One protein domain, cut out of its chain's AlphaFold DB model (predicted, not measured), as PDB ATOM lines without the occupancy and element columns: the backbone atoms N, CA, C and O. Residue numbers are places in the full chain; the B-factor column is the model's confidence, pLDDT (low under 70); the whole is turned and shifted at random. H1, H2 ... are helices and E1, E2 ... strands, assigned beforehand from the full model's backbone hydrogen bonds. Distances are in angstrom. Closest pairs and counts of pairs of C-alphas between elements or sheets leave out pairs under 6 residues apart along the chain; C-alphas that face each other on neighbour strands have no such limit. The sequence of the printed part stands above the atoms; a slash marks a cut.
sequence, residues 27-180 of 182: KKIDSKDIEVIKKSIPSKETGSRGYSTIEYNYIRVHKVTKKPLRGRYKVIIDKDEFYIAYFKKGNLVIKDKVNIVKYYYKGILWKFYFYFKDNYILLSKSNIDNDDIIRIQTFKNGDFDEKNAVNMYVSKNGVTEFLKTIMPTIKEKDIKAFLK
ATOM      1  N   LYS A  27     275.557 232.243 151.522       93.81
ATOM      2  CA  LYS A  27     277.000 232.060 151.311       93.81
ATOM      3  C   LYS A  27     277.373 232.397 149.867       93.81
ATOM      4  O   LYS A  27     276.582 232.153 148.963       93.81
ATOM      5  N   LYS A  28     278.575 232.916 149.630       95.50
ATOM      6  CA  LYS A  28     279.116 233.123 148.276       95.50
ATOM      7  C   LYS A  28     280.167 232.060 147.974       95.50
ATOM      8  O   LYS A  28     280.880 231.642 148.884       95.50
ATOM      9  N   ILE A  29     280.219 231.605 146.729       96.69
ATOM     10  CA  ILE A  29     281.237 230.675 146.228       96.69
ATOM     11  C   ILE A  29     281.356 230.846 144.714       96.69
ATOM     12  O   ILE A  29     280.339 231.046 144.046       96.69
ATOM     13  N   ASP A  30     282.561 230.754 144.170       98.00
ATOM     14  CA  ASP A  30     282.758 230.711 142.726       98.00
ATOM     15  C   ASP A  30     282.483 229.305 142.188       98.00
ATOM     16  O   ASP A  30     282.826 228.291 142.798       98.00
ATOM     17  N   SER A  31     281.858 229.221 141.018       97.19
ATOM     18  CA  SER A  31     281.511 227.956 140.364       97.19
ATOM     19  C   SER A  31     282.741 227.078 140.108       97.19
ATOM     20  O   SER A  31     282.662 225.865 140.280       97.19
ATOM     21  N   LYS A  32     283.895 227.692 139.804       97.19
ATOM     22  CA  LYS A  32     285.198 227.021 139.629       97.19
ATOM     23  C   LYS A  32     285.702 226.297 140.886       97.19
ATOM     24  O   LYS A  32     286.528 225.386 140.774       97.19
ATOM     25  N   ASP A  33     285.198 226.686 142.059       97.81
ATOM     26  CA  ASP A  33     285.519 226.087 143.358       97.81
ATOM     27  C   ASP A  33     284.510 225.005 143.764       97.81
ATOM     28  O   ASP A  33     284.621 224.416 144.845       97.81
ATOM     29  N   ILE A  34     283.534 224.711 142.904       97.50
ATOM     30  CA  ILE A  34     282.587 223.615 143.065       97.50
ATOM     31  C   ILE A  34     282.989 222.470 142.140       97.50
ATOM     32  O   ILE A  34     283.262 222.653 140.960       97.50
ATOM     33  N   GLU A  35     282.957 221.260 142.676       96.81
ATOM     34  CA  GLU A  35     283.092 220.026 141.913       96.81
ATOM     35  C   GLU A  35     281.800 219.213 142.022       96.81
ATOM     36  O   GLU A  35     281.192 219.137 143.097       96.81
ATOM     37  N   VAL A  36     281.377 218.604 140.913       94.19
ATOM     38  CA  VAL A  36     280.241 217.680 140.879       94.19
ATOM     39  C   VAL A  36     280.773 216.254 140.912       94.19
ATOM     40  O   VAL A  36     281.485 215.832 140.008       94.19
ATOM     41  N   ILE A  37     280.403 215.504 141.946       93.50
ATOM     42  CA  ILE A  37     280.817 214.111 142.126       93.50
ATOM     43  C   ILE A  37     279.600 213.206 141.958       93.50
ATOM     44  O   ILE A  37     278.560 213.422 142.586       93.50
ATOM     45  N   LYS A  38     279.751 212.161 141.140       89.25
ATOM     46  CA  LYS A  38     278.778 211.072 141.013       89.25
ATOM     47  C   LYS A  38     278.932 210.119 142.200       89.25
ATOM     48  O   LYS A  38     279.995 209.541 142.403       89.25
ATOM     49  N   LYS A  39     277.876 209.953 142.991       84.25
ATOM     50  CA  LYS A  39     277.833 209.085 144.172       84.25
ATOM     51  C   LYS A  39     276.765 208.013 143.987       84.25
ATOM     52  O   LYS A  39     275.617 208.347 143.708       84.25
ATOM     53  N   SER A  40     277.127 206.746 144.171       79.31
ATOM     54  CA  SER A  40     276.143 205.665 144.196       79.31
ATOM     55  C   SER A  40     275.218 205.820 145.402       79.31
ATOM     56  O   SER A  40     275.636 206.158 146.516       79.31
ATOM     57  N   ILE A  41     273.935 205.606 145.162       69.75
ATOM     58  CA  ILE A  41     272.927 205.459 146.196       69.75
ATOM     59  C   ILE A  41     272.702 203.955 146.324       69.75
ATOM     60  O   ILE A  41     272.421 203.302 145.317       69.75
ATOM     61  N   PRO A  42     272.825 203.383 147.529       59.78
ATOM     62  CA  PRO A  42     272.354 202.027 147.757       59.78
ATOM     63  C   PRO A  42     270.851 202.008 147.465       59.78
ATOM     64  O   PRO A  42     270.095 202.688 148.166       59.78
ATOM     65  N   SER A  43     270.412 201.294 146.426       60.19
ATOM     66  CA  SER A  43     268.979 201.122 146.209       60.19
ATOM     67  C   SER A  43     268.424 200.239 147.316       60.19
ATOM     68  O   SER A  43     268.927 199.154 147.607       60.19
ATOM     69  N   LYS A  44     267.384 200.736 147.978       56.12
ATOM     70  CA  LYS A  44     266.485 199.894 148.753       56.12
ATOM     71  C   LYS A  44     265.336 199.559 147.824       56.12
ATOM     72  O   LYS A  44     264.385 200.321 147.797       56.12
ATOM     73  N   GLU A  45     265.513 198.521 147.015       54.78
ATOM     74  CA  GLU A  45     264.461 197.611 146.545       54.78
ATOM     75  C   GLU A  45     264.998 196.774 145.383       54.78
ATOM     76  O   GLU A  45     265.265 197.248 144.280       54.78
ATOM     77  N   THR A  46     265.146 195.484 145.666       49.69
ATOM     78  CA  THR A  46     265.012 194.413 144.688       49.69
ATOM     79  C   THR A  46     263.696 194.617 143.948       49.69
ATOM     80  O   THR A  46     262.629 194.489 144.550       49.69
ATOM     81  N   GLY A  47     263.749 194.899 142.645       47.34
ATOM     82  CA  GLY A  47     262.561 194.725 141.809       47.34
ATOM     83  C   GLY A  47     262.030 193.292 141.955       47.34
ATOM     84  O   GLY A  47     262.760 192.408 142.406       47.34
ATOM     85  N   SER A  48     260.797 193.021 141.522       54.56
ATOM     86  CA  SER A  48     260.108 191.714 141.628       54.56
ATOM     87  C   SER A  48     260.866 190.502 141.039       54.56
ATOM     88  O   SER A  48     260.369 189.384 141.077       54.56
ATOM     89  N   ARG A  49     262.061 190.721 140.470       58.09
ATOM     90  CA  ARG A  49     262.983 189.748 139.867       58.09
ATOM     91  C   ARG A  49     264.368 189.680 140.546       58.09
ATOM     92  O   ARG A  49     265.251 189.023 140.017       58.09
ATOM     93  N   GLY A  50     264.591 190.371 141.669       53.66
ATOM     94  CA  GLY A  50     265.836 190.281 142.452       53.66
ATOM     95  C   GLY A  50     267.025 191.135 141.977       53.66
ATOM     96  O   GLY A  50     268.101 191.033 142.554       53.66
ATOM     97  N   TYR A  51     266.865 192.006 140.975       51.47
ATOM     98  CA  TYR A  51     267.942 192.902 140.529       51.47
ATOM     99  C   TYR A  51     267.968 194.203 141.340       51.47
ATOM    100  O   TYR A  51     266.948 194.887 141.448       51.47
ATOM    101  N   SER A  52     269.140 194.573 141.868       53.06
ATOM    102  CA  SER A  52     269.392 195.903 142.432       53.06
ATOM    103  C   SER A  52     269.775 196.870 141.311       53.06
ATOM    104  O   SER A  52     270.808 196.691 140.662       53.06
ATOM    105  N   THR A  53     268.991 197.918 141.084       54.66
ATOM    106  CA  THR A  53     269.425 199.040 140.241       54.66
ATOM    107  C   THR A  53     270.372 199.928 141.047       54.66
ATOM    108  O   THR A  53     270.089 200.255 142.195       54.66
ATOM    109  N   ILE A  54     271.526 200.306 140.494       58.44
ATOM    110  CA  ILE A  54     272.395 201.301 141.138       58.44
ATOM    111  C   ILE A  54     271.908 202.678 140.697       58.44
ATOM    112  O   ILE A  54     272.128 203.087 139.557       58.44
ATOM    113  N   GLU A  55     271.244 203.393 141.599       68.88
ATOM    114  CA  GLU A  55     270.935 204.803 141.390       68.88
ATOM    115  C   GLU A  55     272.178 205.651 141.677       68.88
ATOM    116  O   GLU A  55     272.996 205.337 142.545       68.88
ATOM    117  N   TYR A  56     272.326 206.757 140.952       71.50
ATOM    118  CA  TYR A  56     273.423 207.693 141.161       71.50
ATOM    119  C   TYR A  56     272.879 209.077 141.476       71.50
ATOM    120  O   TYR A  56     272.048 209.610 140.746       71.50
ATOM    121  N   ASN A  57     273.418 209.677 142.533       81.75
ATOM    122  CA  ASN A  57     273.222 211.079 142.858       81.75
ATOM    123  C   ASN A  57     274.448 211.892 142.460       81.75
ATOM    124  O   ASN A  57     275.582 211.437 142.587       81.75
ATOM    125  N   TYR A  58     274.217 213.137 142.065       89.06
ATOM    126  CA  TYR A  58     275.281 214.082 141.761       89.06
ATOM    127  C   TYR A  58     275.344 215.149 142.847       89.06
ATOM    128  O   TYR A  58     274.437 215.976 142.993       89.06
ATOM    129  N   ILE A  59     276.418 215.117 143.632       93.25
ATOM    130  CA  ILE A  59     276.618 216.036 144.752       93.25
ATOM    131  C   ILE A  59     277.624 217.117 144.391       93.25
ATOM    132  O   ILE A  59     278.658 216.850 143.790       93.25
ATOM    133  N   ARG A  60     277.328 218.345 144.808       95.38
ATOM    134  CA  ARG A  60     278.232 219.487 144.702       95.38
ATOM    135  C   ARG A  60     279.043 219.615 145.981       95.38
ATOM    136  O   ARG A  60     278.484 219.732 147.081       95.38
ATOM    137  N   VAL A  61     280.357 219.570 145.835       96.94
ATOM    138  CA  VAL A  61     281.323 219.683 146.927       96.94
ATOM    139  C   VAL A  61     282.260 220.853 146.672       96.94
ATOM    140  O   VAL A  61     282.458 221.265 145.533       96.94
ATOM    141  N   HIS A  62     282.856 221.383 147.732       97.81
ATOM    142  CA  HIS A  62     283.959 222.322 147.585       97.81
ATOM    143  C   HIS A  62     285.183 221.592 147.010       97.81
ATOM    144  O   HIS A  62     285.627 220.595 147.583       97.81
ATOM    145  N   LYS A  63     285.768 222.108 145.929       96.88
ATOM    146  CA  LYS A  63     286.816 221.449 145.132       96.88
ATOM    147  C   LYS A  63     288.054 221.049 145.937       96.88
ATOM    148  O   LYS A  63     288.566 219.949 145.753       96.88
ATOM    149  N   VAL A  64     288.506 221.916 146.851       95.88
ATOM    150  CA  VAL A  64     289.665 221.649 147.730       95.88
ATOM    151  C   VAL A  64     289.308 220.713 148.888       95.88
ATOM    152  O   VAL A  64     289.858 219.629 149.007       95.88
ATOM    153  N   THR A  65     288.358 221.103 149.745       96.50
ATOM    154  CA  THR A  65     288.065 220.351 150.981       96.50
ATOM    155  C   THR A  65     287.257 219.071 150.762       96.50
ATOM    156  O   THR A  65     287.062 218.311 151.710       96.50
ATOM    157  N   LYS A  66     286.699 218.874 149.559       95.56
ATOM    158  CA  LYS A  66     285.746 217.809 149.197       95.56
ATOM    159  C   LYS A  66     284.505 217.743 150.097       95.56
ATOM    160  O   LYS A  66     283.728 216.789 150.042       95.56
ATOM    161  N   LYS A  67     284.263 218.774 150.915       96.19
ATOM    162  CA  LYS A  67     283.095 218.843 151.796       96.19
ATOM    163  C   LYS A  67     281.847 219.176 150.969       96.19
ATOM    164  O   LYS A  67     281.870 220.146 150.208       96.19
ATOM    165  N   PRO A  68     280.734 218.437 151.136       96.44
ATOM    166  CA  PRO A  68     279.485 218.753 150.452       96.44
ATOM    167  C   PRO A  68     278.946 220.124 150.845       96.44
ATOM    168  O   PRO A  68     278.917 220.463 152.033       96.44
ATOM    169  N   LEU A  69     278.449 220.877 149.864       96.25
ATOM    170  CA  LEU A  69     277.844 222.184 150.110       96.25
ATOM    171  C   LEU A  69     276.577 222.045 150.970       96.25
ATOM    172  O   LEU A  69     275.788 221.106 150.815       96.25
ATOM    173  N   ARG A  70     276.383 222.966 151.921       95.25
ATOM    174  CA  ARG A  70     275.242 222.945 152.853       95.25
ATOM    175  C   ARG A  70     274.690 224.343 153.101       95.25
ATOM    176  O   ARG A  70     275.411 225.217 153.594       95.25
ATOM    177  N   GLY A  71     273.399 224.514 152.827       93.31
ATOM    178  CA  GLY A  71     272.686 225.781 152.996       93.31
ATOM    179  C   GLY A  71     272.439 226.506 151.675       93.31
ATOM    180  O   GLY A  71     272.571 225.914 150.605       93.31
ATOM    181  N   ARG A  72     272.049 227.782 151.758       94.06
ATOM    182  CA  ARG A  72     271.825 228.638 150.585       94.06
ATOM    183  C   ARG A  72     273.134 229.266 150.124       94.06
ATOM    184  O   ARG A  72     273.890 229.783 150.944       94.06
ATOM    185  N   TYR A  73     273.359 229.248 148.818       95.94
ATOM    186  CA  TYR A  73     274.520 229.856 148.184       95.94
ATOM    187  C   TYR A  73     274.099 230.753 147.026       95.94
ATOM    188  O   TYR A  73     273.185 230.407 146.281       95.94
ATOM    189  N   LYS A  74     274.811 231.869 146.868       96.50
ATOM    190  CA  LYS A  74     274.999 232.575 145.605       96.50
ATOM    191  C   LYS A  74     276.263 232.005 144.967       96.50
ATOM    192  O   LYS A  74     277.361 232.242 145.470       96.50
ATOM    193  N   VAL A  75     276.091 231.233 143.905       97.44
ATOM    194  CA  VAL A  75     277.190 230.658 143.135       97.44
ATOM    195  C   VAL A  75     277.496 231.579 141.968       97.44
ATOM    196  O   VAL A  75     276.623 231.820 141.137       97.44
ATOM    197  N   ILE A  76     278.713 232.106 141.938       97.62
ATOM    198  CA  ILE A  76     279.184 233.057 140.933       97.62
ATOM    199  C   ILE A  76     279.719 232.259 139.744       97.62
ATOM    200  O   ILE A  76     280.581 231.398 139.909       97.62
ATOM    201  N   ILE A  77     279.167 232.493 138.560       97.12
ATOM    202  CA  ILE A  77     279.635 231.876 137.314       97.12
ATOM    203  C   ILE A  77     280.622 232.821 136.643       97.12
ATOM    204  O   ILE A  77     281.744 232.420 136.356       97.12
ATOM    205  N   ASP A  78     280.211 234.076 136.494       96.06
ATOM    206  CA  ASP A  78     281.015 235.168 135.961       96.06
ATOM    207  C   ASP A  78     280.567 236.496 136.608       96.06
ATOM    208  O   ASP A  78     279.674 236.515 137.462       96.06
ATOM    209  N   LYS A  79     281.162 237.624 136.211       92.88
ATOM    210  CA  LYS A  79     280.886 238.974 136.722       92.88
ATOM    211  C   LYS A  79     279.392 239.305 136.764       92.88
ATOM    212  O   LYS A  79     278.911 239.820 137.775       92.88
ATOM    213  N   ASP A  80     278.670 238.975 135.696       95.06
ATOM    214  CA  ASP A  80     277.244 239.282 135.541       95.06
ATOM    215  C   ASP A  80     276.338 238.052 135.691       95.06
ATOM    216  O   ASP A  80     275.115 238.168 135.587       95.06
ATOM    217  N   GLU A  81     276.913 236.880 135.969       96.94
ATOM    218  CA  GLU A  81     276.205 235.603 135.971       96.94
ATOM    219  C   GLU A  81     276.336 234.887 137.303       96.94
ATOM    220  O   GLU A  81     277.427 234.604 137.801       96.94
ATOM    221  N   PHE A  82     275.198 234.557 137.899       97.19
ATOM    222  CA  PHE A  82     275.173 233.774 139.123       97.19
ATOM    223  C   PHE A  82     273.874 233.001 139.249       97.19
ATOM    224  O   PHE A  82     272.849 233.366 138.678       97.19
ATOM    225  N   TYR A  83     273.878 231.983 140.099       97.06
ATOM    226  CA  TYR A  83     272.639 231.363 140.539       97.06
ATOM    227  C   TYR A  83     272.528 231.312 142.053       97.06
ATOM    228  O   TYR A  83     273.518 231.291 142.785       97.06
ATOM    229  N   ILE A  84     271.290 231.289 142.532       95.38
ATOM    230  CA  ILE A  84     270.973 231.053 143.934       95.38
ATOM    231  C   ILE A  84     270.373 229.661 144.057       95.38
ATOM    232  O   ILE A  84     269.363 229.365 143.420       95.38
ATOM    233  N   ALA A  85     270.984 228.828 144.895       94.19
ATOM    234  CA  ALA A  85     270.543 227.464 145.155       94.19
ATOM    235  C   ALA A  85     270.645 227.115 146.640       94.19
ATOM    236  O   ALA A  85     271.486 227.646 147.372       94.19
ATOM    237  N   TYR A  86     269.811 226.179 147.087       92.56
ATOM    238  CA  TYR A  86     269.983 225.508 148.370       92.56
ATOM    239  C   TYR A  86     270.586 224.120 148.158       92.56
ATOM    240  O   TYR A  86     270.066 223.336 147.369       92.56
ATOM    241  N   PHE A  87     271.643 223.791 148.898       93.56
ATOM    242  CA  PHE A  87     272.261 222.468 148.873       93.56
ATOM    243  C   PHE A  87     271.974 221.707 150.167       93.56
ATOM    244  O   PHE A  87     272.305 222.171 151.267       93.56
ATOM    245  N   LYS A  88     271.422 220.493 150.046       92.69
ATOM    246  CA  LYS A  88     271.255 219.551 151.163       92.69
ATOM    247  C   LYS A  88     272.320 218.461 151.071       92.69
ATOM    248  O   LYS A  88     272.179 217.496 150.325       92.69
ATOM    249  N   LYS A  89     273.405 218.617 151.840       92.94
ATOM    250  CA  LYS A  89     274.584 217.728 151.776       92.94
ATOM    251  C   LYS A  89     275.102 217.577 150.327       92.94
ATOM    252  O   LYS A  89     275.367 216.468 149.881       92.94
ATOM    253  N   GLY A  90     275.192 218.687 149.597       92.31
ATOM    254  CA  GLY A  90     275.634 218.759 148.201       92.31
ATOM    255  C   GLY A  90     274.556 218.472 147.152       92.31
ATOM    256  O   GLY A  90     274.765 218.792 145.985       92.31
ATOM    257  N   ASN A  91     273.400 217.920 147.532       91.94
ATOM    258  CA  ASN A  91     272.325 217.625 146.584       91.94
ATOM    259  C   ASN A  91     271.485 218.866 146.291       91.94
ATOM    260  O   ASN A  91     271.146 219.622 147.209       91.94
ATOM    261  N   LEU A  92     271.114 219.018 145.019       91.81
ATOM    262  CA  LEU A  92     270.021 219.895 144.605       91.81
ATOM    263  C   LEU A  92     268.669 219.191 144.704       91.81
ATOM    264  O   LEU A  92     267.686 219.844 145.014       91.81
ATOM    265  N   VAL A  93     268.621 217.871 144.530       86.62
ATOM    266  CA  VAL A  93     267.416 217.085 144.794       86.62
ATOM    267  C   VAL A  93     267.197 216.995 146.301       86.62
ATOM    268  O   VAL A  93     268.077 216.563 147.055       86.62
ATOM    269  N   ILE A  94     266.022 217.415 146.762       81.75
ATOM    270  CA  ILE A  94     265.636 217.340 148.168       81.75
ATOM    271  C   ILE A  94     264.497 216.333 148.264       81.75
ATOM    272  O   ILE A  94     263.480 216.479 147.604       81.75
ATOM    273  N   LYS A  95     264.667 215.300 149.095       77.69
ATOM    274  CA  LYS A  95     263.621 214.293 149.308       77.69
ATOM    275  C   LYS A  95     262.278 214.972 149.625       77.69
ATOM    276  O   LYS A  95     262.240 215.842 150.501       77.69
ATOM    277  N   ASP A  96     261.238 214.571 148.894       74.44
ATOM    278  CA  ASP A  96     259.842 215.004 149.045       74.44
ATOM    279  C   ASP A  96     259.608 216.516 148.836       74.44
ATOM    280  O   ASP A  96     258.572 217.048 149.232       74.44
ATOM    281  N   LYS A  97     260.577 217.242 148.252       82.31
ATOM    282  CA  LYS A  97     260.490 218.693 148.021       82.31
ATOM    283  C   LYS A  97     261.127 219.099 146.698       82.31
ATOM    284  O   LYS A  97     262.236 218.684 146.378       82.31
ATOM    285  N   VAL A  98     260.477 220.018 145.993       84.75
ATOM    286  CA  VAL A  98     261.066 220.682 144.827       84.75
ATOM    287  C   VAL A  98     262.095 221.702 145.296       84.75
ATOM    288  O   VAL A  98     261.814 222.527 146.170       84.75
ATOM    289  N   ASN A  99     263.298 221.654 144.728       89.62
ATOM    290  CA  ASN A  99     264.311 222.677 144.964       89.62
ATOM    291  C   ASN A  99     264.409 223.622 143.770       89.62
ATOM    292  O   ASN A  99     264.452 223.178 142.625       89.62
ATOM    293  N   ILE A 100     264.506 224.919 144.055       89.94
ATOM    294  CA  ILE A 100     264.582 225.971 143.042       89.94
ATOM    295  C   ILE A 100     266.010 226.454 142.935       89.94
ATOM    296  O   ILE A 100     266.586 226.931 143.918       89.94
ATOM    297  N   VAL A 101     266.537 226.431 141.722       93.31
ATOM    298  CA  VAL A 101     267.732 227.184 141.373       93.31
ATOM    299  C   VAL A 101     267.316 228.359 140.508       93.31
ATOM    300  O   VAL A 101     266.731 228.186 139.443       93.31
ATOM    301  N   LYS A 102     267.596 229.565 140.999       93.25
ATOM    302  CA  LYS A 102     267.296 230.817 140.301       93.25
ATOM    303  C   LYS A 102     268.560 231.322 139.636       93.25
ATOM    304  O   LYS A 102     269.515 231.630 140.348       93.25
ATOM    305  N   TYR A 103     268.564 231.397 138.314       95.25
ATOM    306  CA  TYR A 103     269.687 231.892 137.530       95.25
ATOM    307  C   TYR A 103     269.492 233.361 137.189       95.25
ATOM    308  O   TYR A 103     268.422 233.747 136.721       95.25
ATOM    309  N   TYR A 104     270.530 234.162 137.370       94.06
ATOM    310  CA  TYR A 104     270.519 235.587 137.099       94.06
ATOM    311  C   TYR A 104     271.607 235.944 136.090       94.06
ATOM    312  O   TYR A 104     272.749 235.514 136.243       94.06
ATOM    313  N   TYR A 105     271.242 236.766 135.110       93.62
ATOM    314  CA  TYR A 105     272.154 237.391 134.156       93.62
ATOM    315  C   TYR A 105     271.965 238.904 134.217       93.62
ATOM    316  O   TYR A 105     270.834 239.383 134.130       93.62
ATOM    317  N   LYS A 106     273.046 239.660 134.439       93.12
ATOM    318  CA  LYS A 106     273.020 241.127 134.607       93.12
ATOM    319  C   LYS A 106     271.984 241.594 135.644       93.12
ATOM    320  O   LYS A 106     271.307 242.601 135.476       93.12
ATOM    321  N   GLY A 107     271.819 240.818 136.719       88.19
ATOM    322  CA  GLY A 107     270.847 241.085 137.789       88.19
ATOM    323  C   GLY A 107     269.390 240.717 137.469       88.19
ATOM    324  O   GLY A 107     268.547 240.786 138.364       88.19
ATOM    325  N   ILE A 108     269.089 240.266 136.250       89.25
ATOM    326  CA  ILE A 108     267.751 239.856 135.810       89.25
ATOM    327  C   ILE A 108     267.589 238.351 136.009       89.25
ATOM    328  O   ILE A 108     268.469 237.570 135.653       89.25
ATOM    329  N   LEU A 109     266.452 237.930 136.569       89.62
ATOM    330  CA  LEU A 109     266.101 236.517 136.707       89.62
ATOM    331  C   LEU A 109     265.862 235.905 135.318       89.62
ATOM    332  O   LEU A 109     264.865 236.208 134.669       89.62
ATOM    333  N   TRP A 110     266.794 235.067 134.868       91.25
ATOM    334  CA  TRP A 110     266.881 234.584 133.488       91.25
ATOM    335  C   TRP A 110     266.385 233.147 133.305       91.25
ATOM    336  O   TRP A 110     265.791 232.808 132.279       91.25
ATOM    337  N   LYS A 111     266.639 232.279 134.293       92.62
ATOM    338  CA  LYS A 111     266.215 230.872 134.270       92.62
ATOM    339  C   LYS A 111     265.753 230.408 135.644       92.62
ATOM    340  O   LYS A 111     266.303 230.822 136.670       92.62
ATOM    341  N   PHE A 112     264.814 229.476 135.649       91.50
ATOM    342  CA  PHE A 112     264.564 228.592 136.773       91.50
ATOM    343  C   PHE A 112     264.966 227.171 136.416       91.50
ATOM    344  O   PHE A 112     264.636 226.682 135.337       91.50
ATOM    345  N   TYR A 113     265.582 226.498 137.379       93.69
ATOM    346  CA  TYR A 113     265.622 225.045 137.411       93.69
ATOM    347  C   TYR A 113     264.828 224.559 138.619       93.69
ATOM    348  O   TYR A 113     265.058 225.017 139.744       93.69
ATOM    349  N   PHE A 114     263.924 223.615 138.393       92.62
ATOM    350  CA  PHE A 114     263.158 222.936 139.431       92.62
ATOM    351  C   PHE A 114     263.644 221.495 139.507       92.62
ATOM    352  O   PHE A 114     263.406 220.720 138.588       92.62
ATOM    353  N   TYR A 115     264.359 221.146 140.573       91.88
ATOM    354  CA  TYR A 115     264.908 219.804 140.761       91.88
ATOM    355  C   TYR A 115     263.924 218.929 141.543       91.88
ATOM    356  O   TYR A 115     263.602 219.235 142.696       91.88
ATOM    357  N   PHE A 116     263.498 217.836 140.912       89.06
ATOM    358  CA  PHE A 116     262.674 216.762 141.470       89.06
ATOM    359  C   PHE A 116     263.536 215.519 141.720       89.06
ATOM    360  O   PHE A 116     264.745 215.530 141.483       89.06
ATOM    361  N   LYS A 117     262.918 214.438 142.214       85.38
ATOM    362  CA  LYS A 117     263.611 213.177 142.512       85.38
ATOM    363  C   LYS A 117     264.384 212.638 141.299       85.38
ATOM    364  O   LYS A 117     265.584 212.399 141.410       85.38
ATOM    365  N   ASP A 118     263.719 212.536 140.150       84.06
ATOM    366  CA  ASP A 118     264.241 211.794 138.992       84.06
ATOM    367  C   ASP A 118     264.636 212.707 137.816       84.06
ATOM    368  O   ASP A 118     265.477 212.364 136.978       84.06
ATOM    369  N   ASN A 119     264.080 213.916 137.782       90.81
ATOM    370  CA  ASN A 119     264.240 214.881 136.706       90.81
ATOM    371  C   ASN A 119     264.378 216.311 137.242       90.81
ATOM    372  O   ASN A 119     264.080 216.598 138.405       90.81
ATOM    373  N   TYR A 120     264.766 217.225 136.362       93.31
ATOM    374  CA  TYR A 120     264.614 218.653 136.582       93.31
ATOM    375  C   TYR A 120     263.872 219.304 135.422       93.31
ATOM    376  O   TYR A 120     263.896 218.816 134.293       93.31
ATOM    377  N   ILE A 121     263.189 220.403 135.726       93.75
ATOM    378  CA  ILE A 121     262.498 221.237 134.745       93.75
ATOM    379  C   ILE A 121     263.271 222.542 134.596       93.75
ATOM    380  O   ILE A 121     263.594 223.179 135.599       93.75
ATOM    381  N   LEU A 122     263.538 222.936 133.357       94.50
ATOM    382  CA  LEU A 122     264.129 224.204 132.963       94.50
ATOM    383  C   LEU A 122     263.055 225.114 132.366       94.50
ATOM    384  O   LEU A 122     262.396 224.782 131.379       94.50
ATOM    385  N   LEU A 123     262.945 226.302 132.949       91.38
ATOM    386  CA  LEU A 123     262.200 227.421 132.395       91.38
ATOM    387  C   LEU A 123     263.187 228.556 132.123       91.38
ATOM    388  O   LEU A 123     263.823 229.054 133.053       91.38
ATOM    389  N   SER A 124     263.344 228.961 130.865       90.69
ATOM    390  CA  SER A 124     264.310 229.988 130.471       90.69
ATOM    391  C   SER A 124     263.653 231.073 129.640       90.69
ATOM    392  O   SER A 124     262.824 230.774 128.785       90.69
ATOM    393  N   LYS A 125     264.082 232.323 129.849       86.56
ATOM    394  CA  LYS A 125     263.667 233.449 129.011       86.56
ATOM    395  C   LYS A 125     263.965 233.249 127.520       86.56
ATOM    396  O   LYS A 125     263.209 233.733 126.698       86.56
ATOM    397  N   SER A 126     265.022 232.510 127.169       86.81
ATOM    398  CA  SER A 126     265.375 232.235 125.768       86.81
ATOM    399  C   SER A 126     264.477 231.199 125.086       86.81
ATOM    400  O   SER A 126     264.624 230.964 123.896       86.81
ATOM    401  N   ASN A 127     263.595 230.535 125.836       85.19
ATOM    402  CA  ASN A 127     262.668 229.531 125.314       85.19
ATOM    403  C   ASN A 127     261.265 230.106 125.074       85.19
ATOM    404  O   ASN A 127     260.292 229.354 125.032       85.19
ATOM    405  N   ILE A 128     261.160 231.428 124.997       79.56
ATOM    406  CA  ILE A 128     259.902 232.133 124.805       79.56
ATOM    407  C   ILE A 128     259.900 232.639 123.372       79.56
ATOM    408  O   ILE A 128     260.823 233.345 122.968       79.56
ATOM    409  N   ASP A 129     258.913 232.180 122.613       77.88
ATOM    410  CA  ASP A 129     258.721 232.550 121.217       77.88
ATOM    411  C   ASP A 129     257.962 233.882 121.105       77.88
ATOM    412  O   ASP A 129     257.363 234.354 122.075       77.88
ATOM    413  N   ASN A 130     257.963 234.468 119.910       72.25
ATOM    414  CA  ASN A 130     257.286 235.719 119.579       72.25
ATOM    415  C   ASN A 130     255.762 235.650 119.787       72.25
ATOM    416  O   ASN A 130     255.140 236.677 120.041       72.25
ATOM    417  N   ASP A 131     255.177 234.450 119.728       75.69
ATOM    418  CA  ASP A 131     253.741 234.206 119.925       75.69
ATOM    419  C   ASP A 131     253.352 234.018 121.409       75.69
ATOM    420  O   ASP A 131     252.320 233.418 121.720       75.69
ATOM    421  N   ASP A 132     254.188 234.464 122.355       76.19
ATOM    422  CA  ASP A 132     253.984 234.293 123.805       76.19
ATOM    423  C   ASP A 132     253.841 232.818 124.254       76.19
ATOM    424  O   ASP A 132     253.301 232.502 125.327       76.19
ATOM    425  N   ILE A 133     254.358 231.890 123.440       84.69
ATOM    426  CA  ILE A 133     254.452 230.466 123.758       84.69
ATOM    427  C   ILE A 133     255.796 230.198 124.428       84.69
ATOM    428  O   ILE A 133     256.866 230.528 123.921       84.69
ATOM    429  N   ILE A 134     255.736 229.544 125.582       87.19
ATOM    430  CA  ILE A 134     256.890 229.227 126.408       87.19
ATOM    431  C   ILE A 134     257.177 227.731 126.307       87.19
ATOM    432  O   ILE A 134     256.355 226.894 126.693       87.19
ATOM    433  N   ARG A 135     258.375 227.393 125.823       91.00
ATOM    434  CA  ARG A 135     258.886 226.021 125.787       91.00
ATOM    435  C   ARG A 135     259.523 225.653 127.128       91.00
ATOM    436  O   ARG A 135     260.631 226.076 127.470       91.00
ATOM    437  N   ILE A 136     258.827 224.812 127.876       91.38
ATOM    438  CA  ILE A 136     259.293 224.183 129.108       91.38
ATOM    439  C   ILE A 136     260.070 222.921 128.741       91.38
ATOM    440  O   ILE A 136     259.590 222.097 127.964       91.38
ATOM    441  N   GLN A 137     261.260 222.754 129.311       94.69
ATOM    442  CA  GLN A 137     262.118 221.604 129.024       94.69
ATOM    443  C   GLN A 137     262.306 220.761 130.278       94.69
ATOM    444  O   GLN A 137     262.558 221.293 131.357       94.69
ATOM    445  N   THR A 138     262.188 219.446 130.147       94.75
ATOM    446  CA  THR A 138     262.407 218.494 131.239       94.75
ATOM    447  C   THR A 138     263.557 217.567 130.895       94.75
ATOM    448  O   THR A 138     263.628 217.050 129.785       94.75
ATOM    449  N   PHE A 139     264.428 217.325 131.868       95.00
ATOM    450  CA  PHE A 139     265.661 216.567 131.701       95.00
ATOM    451  C   PHE A 139     265.845 215.578 132.845       95.00
ATOM    452  O   PHE A 139     265.400 215.819 133.968       95.00
ATOM    453  N   LYS A 140     266.563 214.479 132.605       92.12
ATOM    454  CA  LYS A 140     267.009 213.602 133.699       92.12
ATOM    455  C   LYS A 140     268.064 214.319 134.543       92.12
ATOM    456  O   LYS A 140     268.899 215.037 134.010       92.12
ATOM    457  N   ASN A 141     268.115 214.053 135.849       86.44
ATOM    458  CA  ASN A 141     269.058 214.716 136.771       86.44
ATOM    459  C   ASN A 141     270.561 214.531 136.455       86.44
ATOM    460  O   ASN A 141     271.388 215.226 137.044       86.44
ATOM    461  N   GLY A 142     270.920 213.602 135.564       85.00
ATOM    462  CA  GLY A 142     272.289 213.416 135.068       85.00
ATOM    463  C   GLY A 142     272.583 214.045 133.703       85.00
ATOM    464  O   GLY A 142     273.719 213.955 133.252       85.00
ATOM    465  N   ASP A 143     271.589 214.646 133.047       90.00
ATOM    466  CA  ASP A 143     271.715 215.277 131.729       90.00
ATOM    467  C   ASP A 143     272.157 216.738 131.898       90.00
ATOM    468  O   ASP A 143     271.356 217.667 131.825       90.00
ATOM    469  N   PHE A 144     273.424 216.937 132.270       87.00
ATOM    470  CA  PHE A 144     273.971 218.261 132.604       87.00
ATOM    471  C   PHE A 144     274.233 219.154 131.401       87.00
ATOM    472  O   PHE A 144     274.337 220.365 131.563       87.00
ATOM    473  N   ASP A 145     274.396 218.559 130.225       91.50
ATOM    474  CA  ASP A 145     274.607 219.267 128.969       91.50
ATOM    475  C   ASP A 145     273.289 219.609 128.260       91.50
ATOM    476  O   ASP A 145     273.327 220.140 127.154       91.50
ATOM    477  N   GLU A 146     272.146 219.339 128.908       93.31
ATOM    478  CA  GLU A 146     270.806 219.718 128.446       93.31
ATOM    479  C   GLU A 146     270.493 219.200 127.027       93.31
ATOM    480  O   GLU A 146     269.780 219.845 126.254       93.31
ATOM    481  N   LYS A 147     271.016 218.022 126.656       93.62
ATOM    482  CA  LYS A 147     270.858 217.465 125.300       93.62
ATOM    483  C   LYS A 147     269.564 216.691 125.092       93.62
ATOM    484  O   LYS A 147     269.058 216.644 123.974       93.62
ATOM    485  N   ASN A 148     269.024 216.072 126.138       93.81
ATOM    486  CA  ASN A 148     267.935 215.101 126.035       93.81
ATOM    487  C   ASN A 148     266.633 215.666 126.617       93.81
ATOM    488  O   ASN A 148     266.030 215.089 127.527       93.81
ATOM    489  N   ALA A 149     266.212 216.817 126.089       94.56
ATOM    490  CA  ALA A 149     265.013 217.517 126.534       94.56
ATOM    491  C   ALA A 149     263.726 216.788 126.124       94.56
ATOM    492  O   ALA A 149     263.518 216.473 124.951       94.56
ATOM    493  N   VAL A 150     262.796 216.653 127.069       94.25
ATOM    494  CA  VAL A 150     261.369 216.473 126.772       94.25
ATOM    495  C   VAL A 150     260.704 217.845 126.829       94.25
ATOM    496  O   VAL A 150     260.768 218.522 127.857       94.25
ATOM    497  N   ASN A 151     260.092 218.266 125.723       93.69
ATOM    498  CA  ASN A 151     259.528 219.607 125.577       93.69
ATOM    499  C   ASN A 151     258.020 219.621 125.856       93.69
ATOM    500  O   ASN A 151     257.289 218.729 125.432       93.69
ATOM    501  N   MET A 152     257.562 220.677 126.520       90.56
ATOM    502  CA  MET A 152     256.155 221.038 126.689       90.56
ATOM    503  C   MET A 152     255.991 222.511 126.320       90.56
ATOM    504  O   MET A 152     256.857 223.325 126.632       90.56
ATOM    505  N   TYR A 153     254.882 222.860 125.678       90.12
ATOM    506  CA  TYR A 153     254.598 224.220 125.229       90.12
ATOM    507  C   TYR A 153     253.360 224.732 125.945       90.12
ATOM    508  O   TYR A 153     252.345 224.040 126.006       90.12
ATOM    509  N   VAL A 154     253.455 225.926 126.511       88.00
ATOM    510  CA  VAL A 154     252.361 226.557 127.251       88.00
ATOM    511  C   VAL A 154     252.297 228.037 126.912       88.00
ATOM    512  O   VAL A 154     253.318 228.654 126.626       88.00
ATOM    513  N   SER A 155     251.106 228.625 126.970       86.62
ATOM    514  CA  SER A 155     250.968 230.077 126.858       86.62
ATOM    515  C   SER A 155     251.557 230.784 128.083       86.62
ATOM    516  O   SER A 155     251.699 230.194 129.162       86.62
ATOM    517  N   LYS A 156     251.830 232.083 127.959       77.31
ATOM    518  CA  LYS A 156     252.241 232.961 129.068       77.31
ATOM    519  C   LYS A 156     251.350 232.846 130.314       77.31
ATOM    520  O   LYS A 156     251.858 232.742 131.434       77.31
ATOM    521  N   ASN A 157     250.028 232.791 130.132       79.94
ATOM    522  CA  ASN A 157     249.081 232.590 131.236       79.94
ATOM    523  C   ASN A 157     249.218 231.185 131.843       79.94
ATOM    524  O   ASN A 157     249.285 231.046 133.067       79.94
ATOM    525  N   GLY A 158     249.377 230.166 130.991       85.50
ATOM    526  CA  GLY A 158     249.616 228.785 131.410       85.50
ATOM    527  C   GLY A 158     250.894 228.612 132.237       85.50
ATOM    528  O   GLY A 158     250.906 227.808 133.166       85.50
ATOM    529  N   VAL A 159     251.950 229.404 131.998       83.38
ATOM    530  CA  VAL A 159     253.179 229.353 132.818       83.38
ATOM    531  C   VAL A 159     252.929 229.762 134.263       83.38
ATOM    532  O   VAL A 159     253.500 229.161 135.174       83.38
ATOM    533  N   THR A 160     252.079 230.759 134.508       84.44
ATOM    534  CA  THR A 160     251.783 231.187 135.882       84.44
ATOM    535  C   THR A 160     251.078 230.079 136.659       84.44
ATOM    536  O   THR A 160     251.448 229.798 137.803       84.44
ATOM    537  N   GLU A 161     250.090 229.432 136.043       86.06
ATOM    538  CA  GLU A 161     249.380 228.294 136.635       86.06
ATOM    539  C   GLU A 161     250.304 227.093 136.815       86.06
ATOM    540  O   GLU A 161     250.364 226.522 137.903       86.06
ATOM    541  N   PHE A 162     251.105 226.771 135.798       85.75
ATOM    542  CA  PHE A 162     252.111 225.718 135.859       85.75
ATOM    543  C   PHE A 162     253.057 225.915 137.047       85.75
ATOM    544  O   PHE A 162     253.198 225.012 137.871       85.75
ATOM    545  N   LEU A 163     253.652 227.106 137.189       84.56
ATOM    546  CA  LEU A 163     254.585 227.430 138.271       84.56
ATOM    547  C   LEU A 163     253.949 227.303 139.659       84.56
ATOM    548  O   LEU A 163     254.601 226.810 140.582       84.56
ATOM    549  N   LYS A 164     252.685 227.718 139.810       85.06
ATOM    550  CA  LYS A 164     251.931 227.558 141.063       85.06
ATOM    551  C   LYS A 164     251.640 226.087 141.365       85.06
ATOM    552  O   LYS A 164     251.742 225.687 142.522       85.06
ATOM    553  N   THR A 165     251.337 225.287 140.347       84.62
ATOM    554  CA  THR A 165     251.048 223.852 140.482       84.62
ATOM    555  C   THR A 165     252.288 223.050 140.853       84.62
ATOM    556  O   THR A 165     252.275 222.323 141.845       84.62
ATOM    557  N   ILE A 166     253.387 223.192 140.102       78.94
ATOM    558  CA  ILE A 166     254.609 222.416 140.370       78.94
ATOM    559  C   ILE A 166     255.287 222.840 141.670       78.94
ATOM    560  O   ILE A 166     256.091 222.094 142.229       78.94
ATOM    561  N   MET A 167     254.987 224.049 142.150       75.94
ATOM    562  CA  MET A 167     255.555 224.554 143.380       75.94
ATOM    563  C   MET A 167     254.695 225.641 144.026       75.94
ATOM    564  O   MET A 167     254.973 226.835 143.886       75.94
ATOM    565  N   PRO A 168     253.734 225.238 144.867       72.94
ATOM    566  CA  PRO A 168     252.833 226.171 145.544       72.94
ATOM    567  C   PRO A 168     253.554 227.226 146.395       72.94
ATOM    568  O   PRO A 168     253.030 228.304 146.650       72.94
ATOM    569  N   THR A 169     254.785 226.938 146.832       74.94
ATOM    570  CA  THR A 169     255.598 227.849 147.649       74.94
ATOM    571  C   THR A 169     256.375 228.896 146.847       74.94
ATOM    572  O   THR A 169     257.101 229.695 147.449       74.94
ATOM    573  N   ILE A 170     256.318 228.882 145.510       79.62
ATOM    574  CA  ILE A 170     256.971 229.916 144.702       79.62
ATOM    575  C   ILE A 170     256.346 231.276 145.028       79.62
ATOM    576  O   ILE A 170     255.130 231.417 145.133       79.62
ATOM    577  N   LYS A 171     257.174 232.304 145.231       81.12
ATOM    578  CA  LYS A 171     256.644 233.630 145.563       81.12
ATOM    579  C   LYS A 171     256.129 234.289 144.292       81.12
ATOM    580  O   LYS A 171     256.844 234.334 143.296       81.12
ATOM    581  N   GLU A 172     254.954 234.904 144.357       84.12
ATOM    582  CA  GLU A 172     254.362 235.615 143.216       84.12
ATOM    583  C   GLU A 172     255.302 236.683 142.637       84.12
ATOM    584  O   GLU A 172     255.421 236.818 141.425       84.12
ATOM    585  N   LYS A 173     256.060 237.382 143.494       84.50
ATOM    586  CA  LYS A 173     257.080 238.346 143.051       84.50
ATOM    587  C   LYS A 173     258.168 237.729 142.164       84.50
ATOM    588  O   LYS A 173     258.708 238.421 141.313       84.50
ATOM    589  N   ASP A 174     258.508 236.458 142.382       81.12
ATOM    590  CA  ASP A 174     259.514 235.753 141.586       81.12
ATOM    591  C   ASP A 174     258.935 235.361 140.222       81.12
ATOM    592  O   ASP A 174     259.625 235.507 139.218       81.12
ATOM    593  N   ILE A 175     257.664 234.934 140.180       82.62
ATOM    594  CA  ILE A 175     256.930 234.706 138.925       82.62
ATOM    595  C   ILE A 175     256.874 236.011 138.126       82.62
ATOM    596  O   ILE A 175     257.293 236.039 136.974       82.62
ATOM    597  N   LYS A 176     256.432 237.110 138.754       85.56
ATOM    598  CA  LYS A 176     256.358 238.432 138.118       85.56
ATOM    599  C   LYS A 176     257.716 238.907 137.620       85.56
ATOM    600  O   LYS A 176     257.789 239.408 136.516       85.56
ATOM    601  N   ALA A 177     258.785 238.742 138.400       84.81
ATOM    602  CA  ALA A 177     260.130 239.135 137.980       84.81
ATOM    603  C   ALA A 177     260.639 238.313 136.786       84.81
ATOM    604  O   ALA A 177     261.307 238.860 135.913       84.81
ATOM    605  N   PHE A 178     260.327 237.017 136.743       83.44
ATOM    606  CA  PHE A 178     260.674 236.165 135.609       83.44
ATOM    607  C   PHE A 178     259.872 236.538 134.361       83.44
ATOM    608  O   PHE A 178     260.459 236.711 133.301       83.44
ATOM    609  N   LEU A 179     258.561 236.734 134.504       82.00
ATOM    610  CA  LEU A 179     257.672 237.141 133.415       82.00
ATOM    611  C   LEU A 179     257.770 238.639 133.075       82.00
ATOM    612  O   LEU A 179     257.110 239.098 132.153       82.00
ATOM    613  N   LYS A 180     258.573 239.414 133.810       80.19
ATOM    614  CA  LYS A 180     258.764 240.838 133.545       80.19
ATOM    615  C   LYS A 180     259.452 241.014 132.196       80.19
ATOM    616  O   LYS A 180     260.413 240.295 131.911       80.19
TER     617      LYS A 180
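AT A GLANCE: This is residues 27 to 180 of the 182 residues of an uncharacterized protein of Capnocytophaga gingivalis (UniProt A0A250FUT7). A long, strongly twisted sheet of eight strands has two helices, H1 and H2, over one face of its E6 to E10 part, while the other face bears no named helix. Near its E1 edge a separate two-stranded hairpin, E2 and E3, runs off as a long arm, and residues 46 to 51 at its tip stick out. The printed part has 154 residues, with E1 to E10 followed by H1 and H2 along the chain. The large sheet is mixed, in the order E1 E4 E5 E6 E7 E8 E9 E10; the class is mixed, helices and strands. The whole is compact, with a radius of gyration of the C-alphas of 16.8 A and spans of 50 by 41 by 28 A.

IN THESE COORDINATES: E1, residues 27 to 30, begins at C-alpha 27 (277.000, 232.060, 151.311). E2, residues 34 to 41, is 20.8 A long, and E3, residues 55 to 62, 22.7 A. E4 is residues 71 to 78, 21.2 A; E5 residues 81 to 87; E6 residues 99 to 105; E7 residues 108 to 115, 20.8 A; E8 residues 119 to 124. E9, residues 133 to 140, is 23.3 A long, and E10 is residues 150 to 155. H1, residues 156 to 166, measures 15.6 A; H2, residues 172 to 179, ends at C-alpha 179 (257.672, 237.141, 133.415).

HOW THE PARTS SIT: E1, an edge strand, is the parallel neighbour of E4, with N 29 and O 74 at 3.2 A. E4 to E10 form a meander, each strand the antiparallel neighbour of the one before: for instance, N 84 and O 102 of E5 and E6 are 2.8 A apart, and N 136 and O 152 of E9 and E10 2.8 A. E2 and E3 form a hairpin, antiparallel at 152 degrees, with N 37 and O 59 at 2.9 A. The closest C-alphas of E3 and E5 are those of Arg 60 and Phe 87, 7.9 A apart. H1 and H2 are on the same face of the large sheet, in two layers, helices over one face. H1 lies over E9 at a height over the sheet of 9.3 A, along the strands. H2 lies over E7 and only just over E6, where 3 of its C-alphas fall, at a height of 10.0 A; its closest C-alphas to E7 are those of Phe 178 and Leu 109, 5.5 A. H1 and H2 are close but not clearly touching, Thr 160 to Ile 175 at 6.9 A between C-alphas, at a steep tilt of 44 degrees, opposite ways. Every O i to N i+4 pair is within hydrogen-bond range in H2, and 6 of 7 in H1.

THE WHOLE: The C-alphas of Arg 49 and Lys 106 are the two farthest apart, 52.6 A. The printed part has no cut. The links E2 to E3 and E5 to E6 are long. Mean pLDDT of the printed part is 86.2; residues 41 to 55 are under 70.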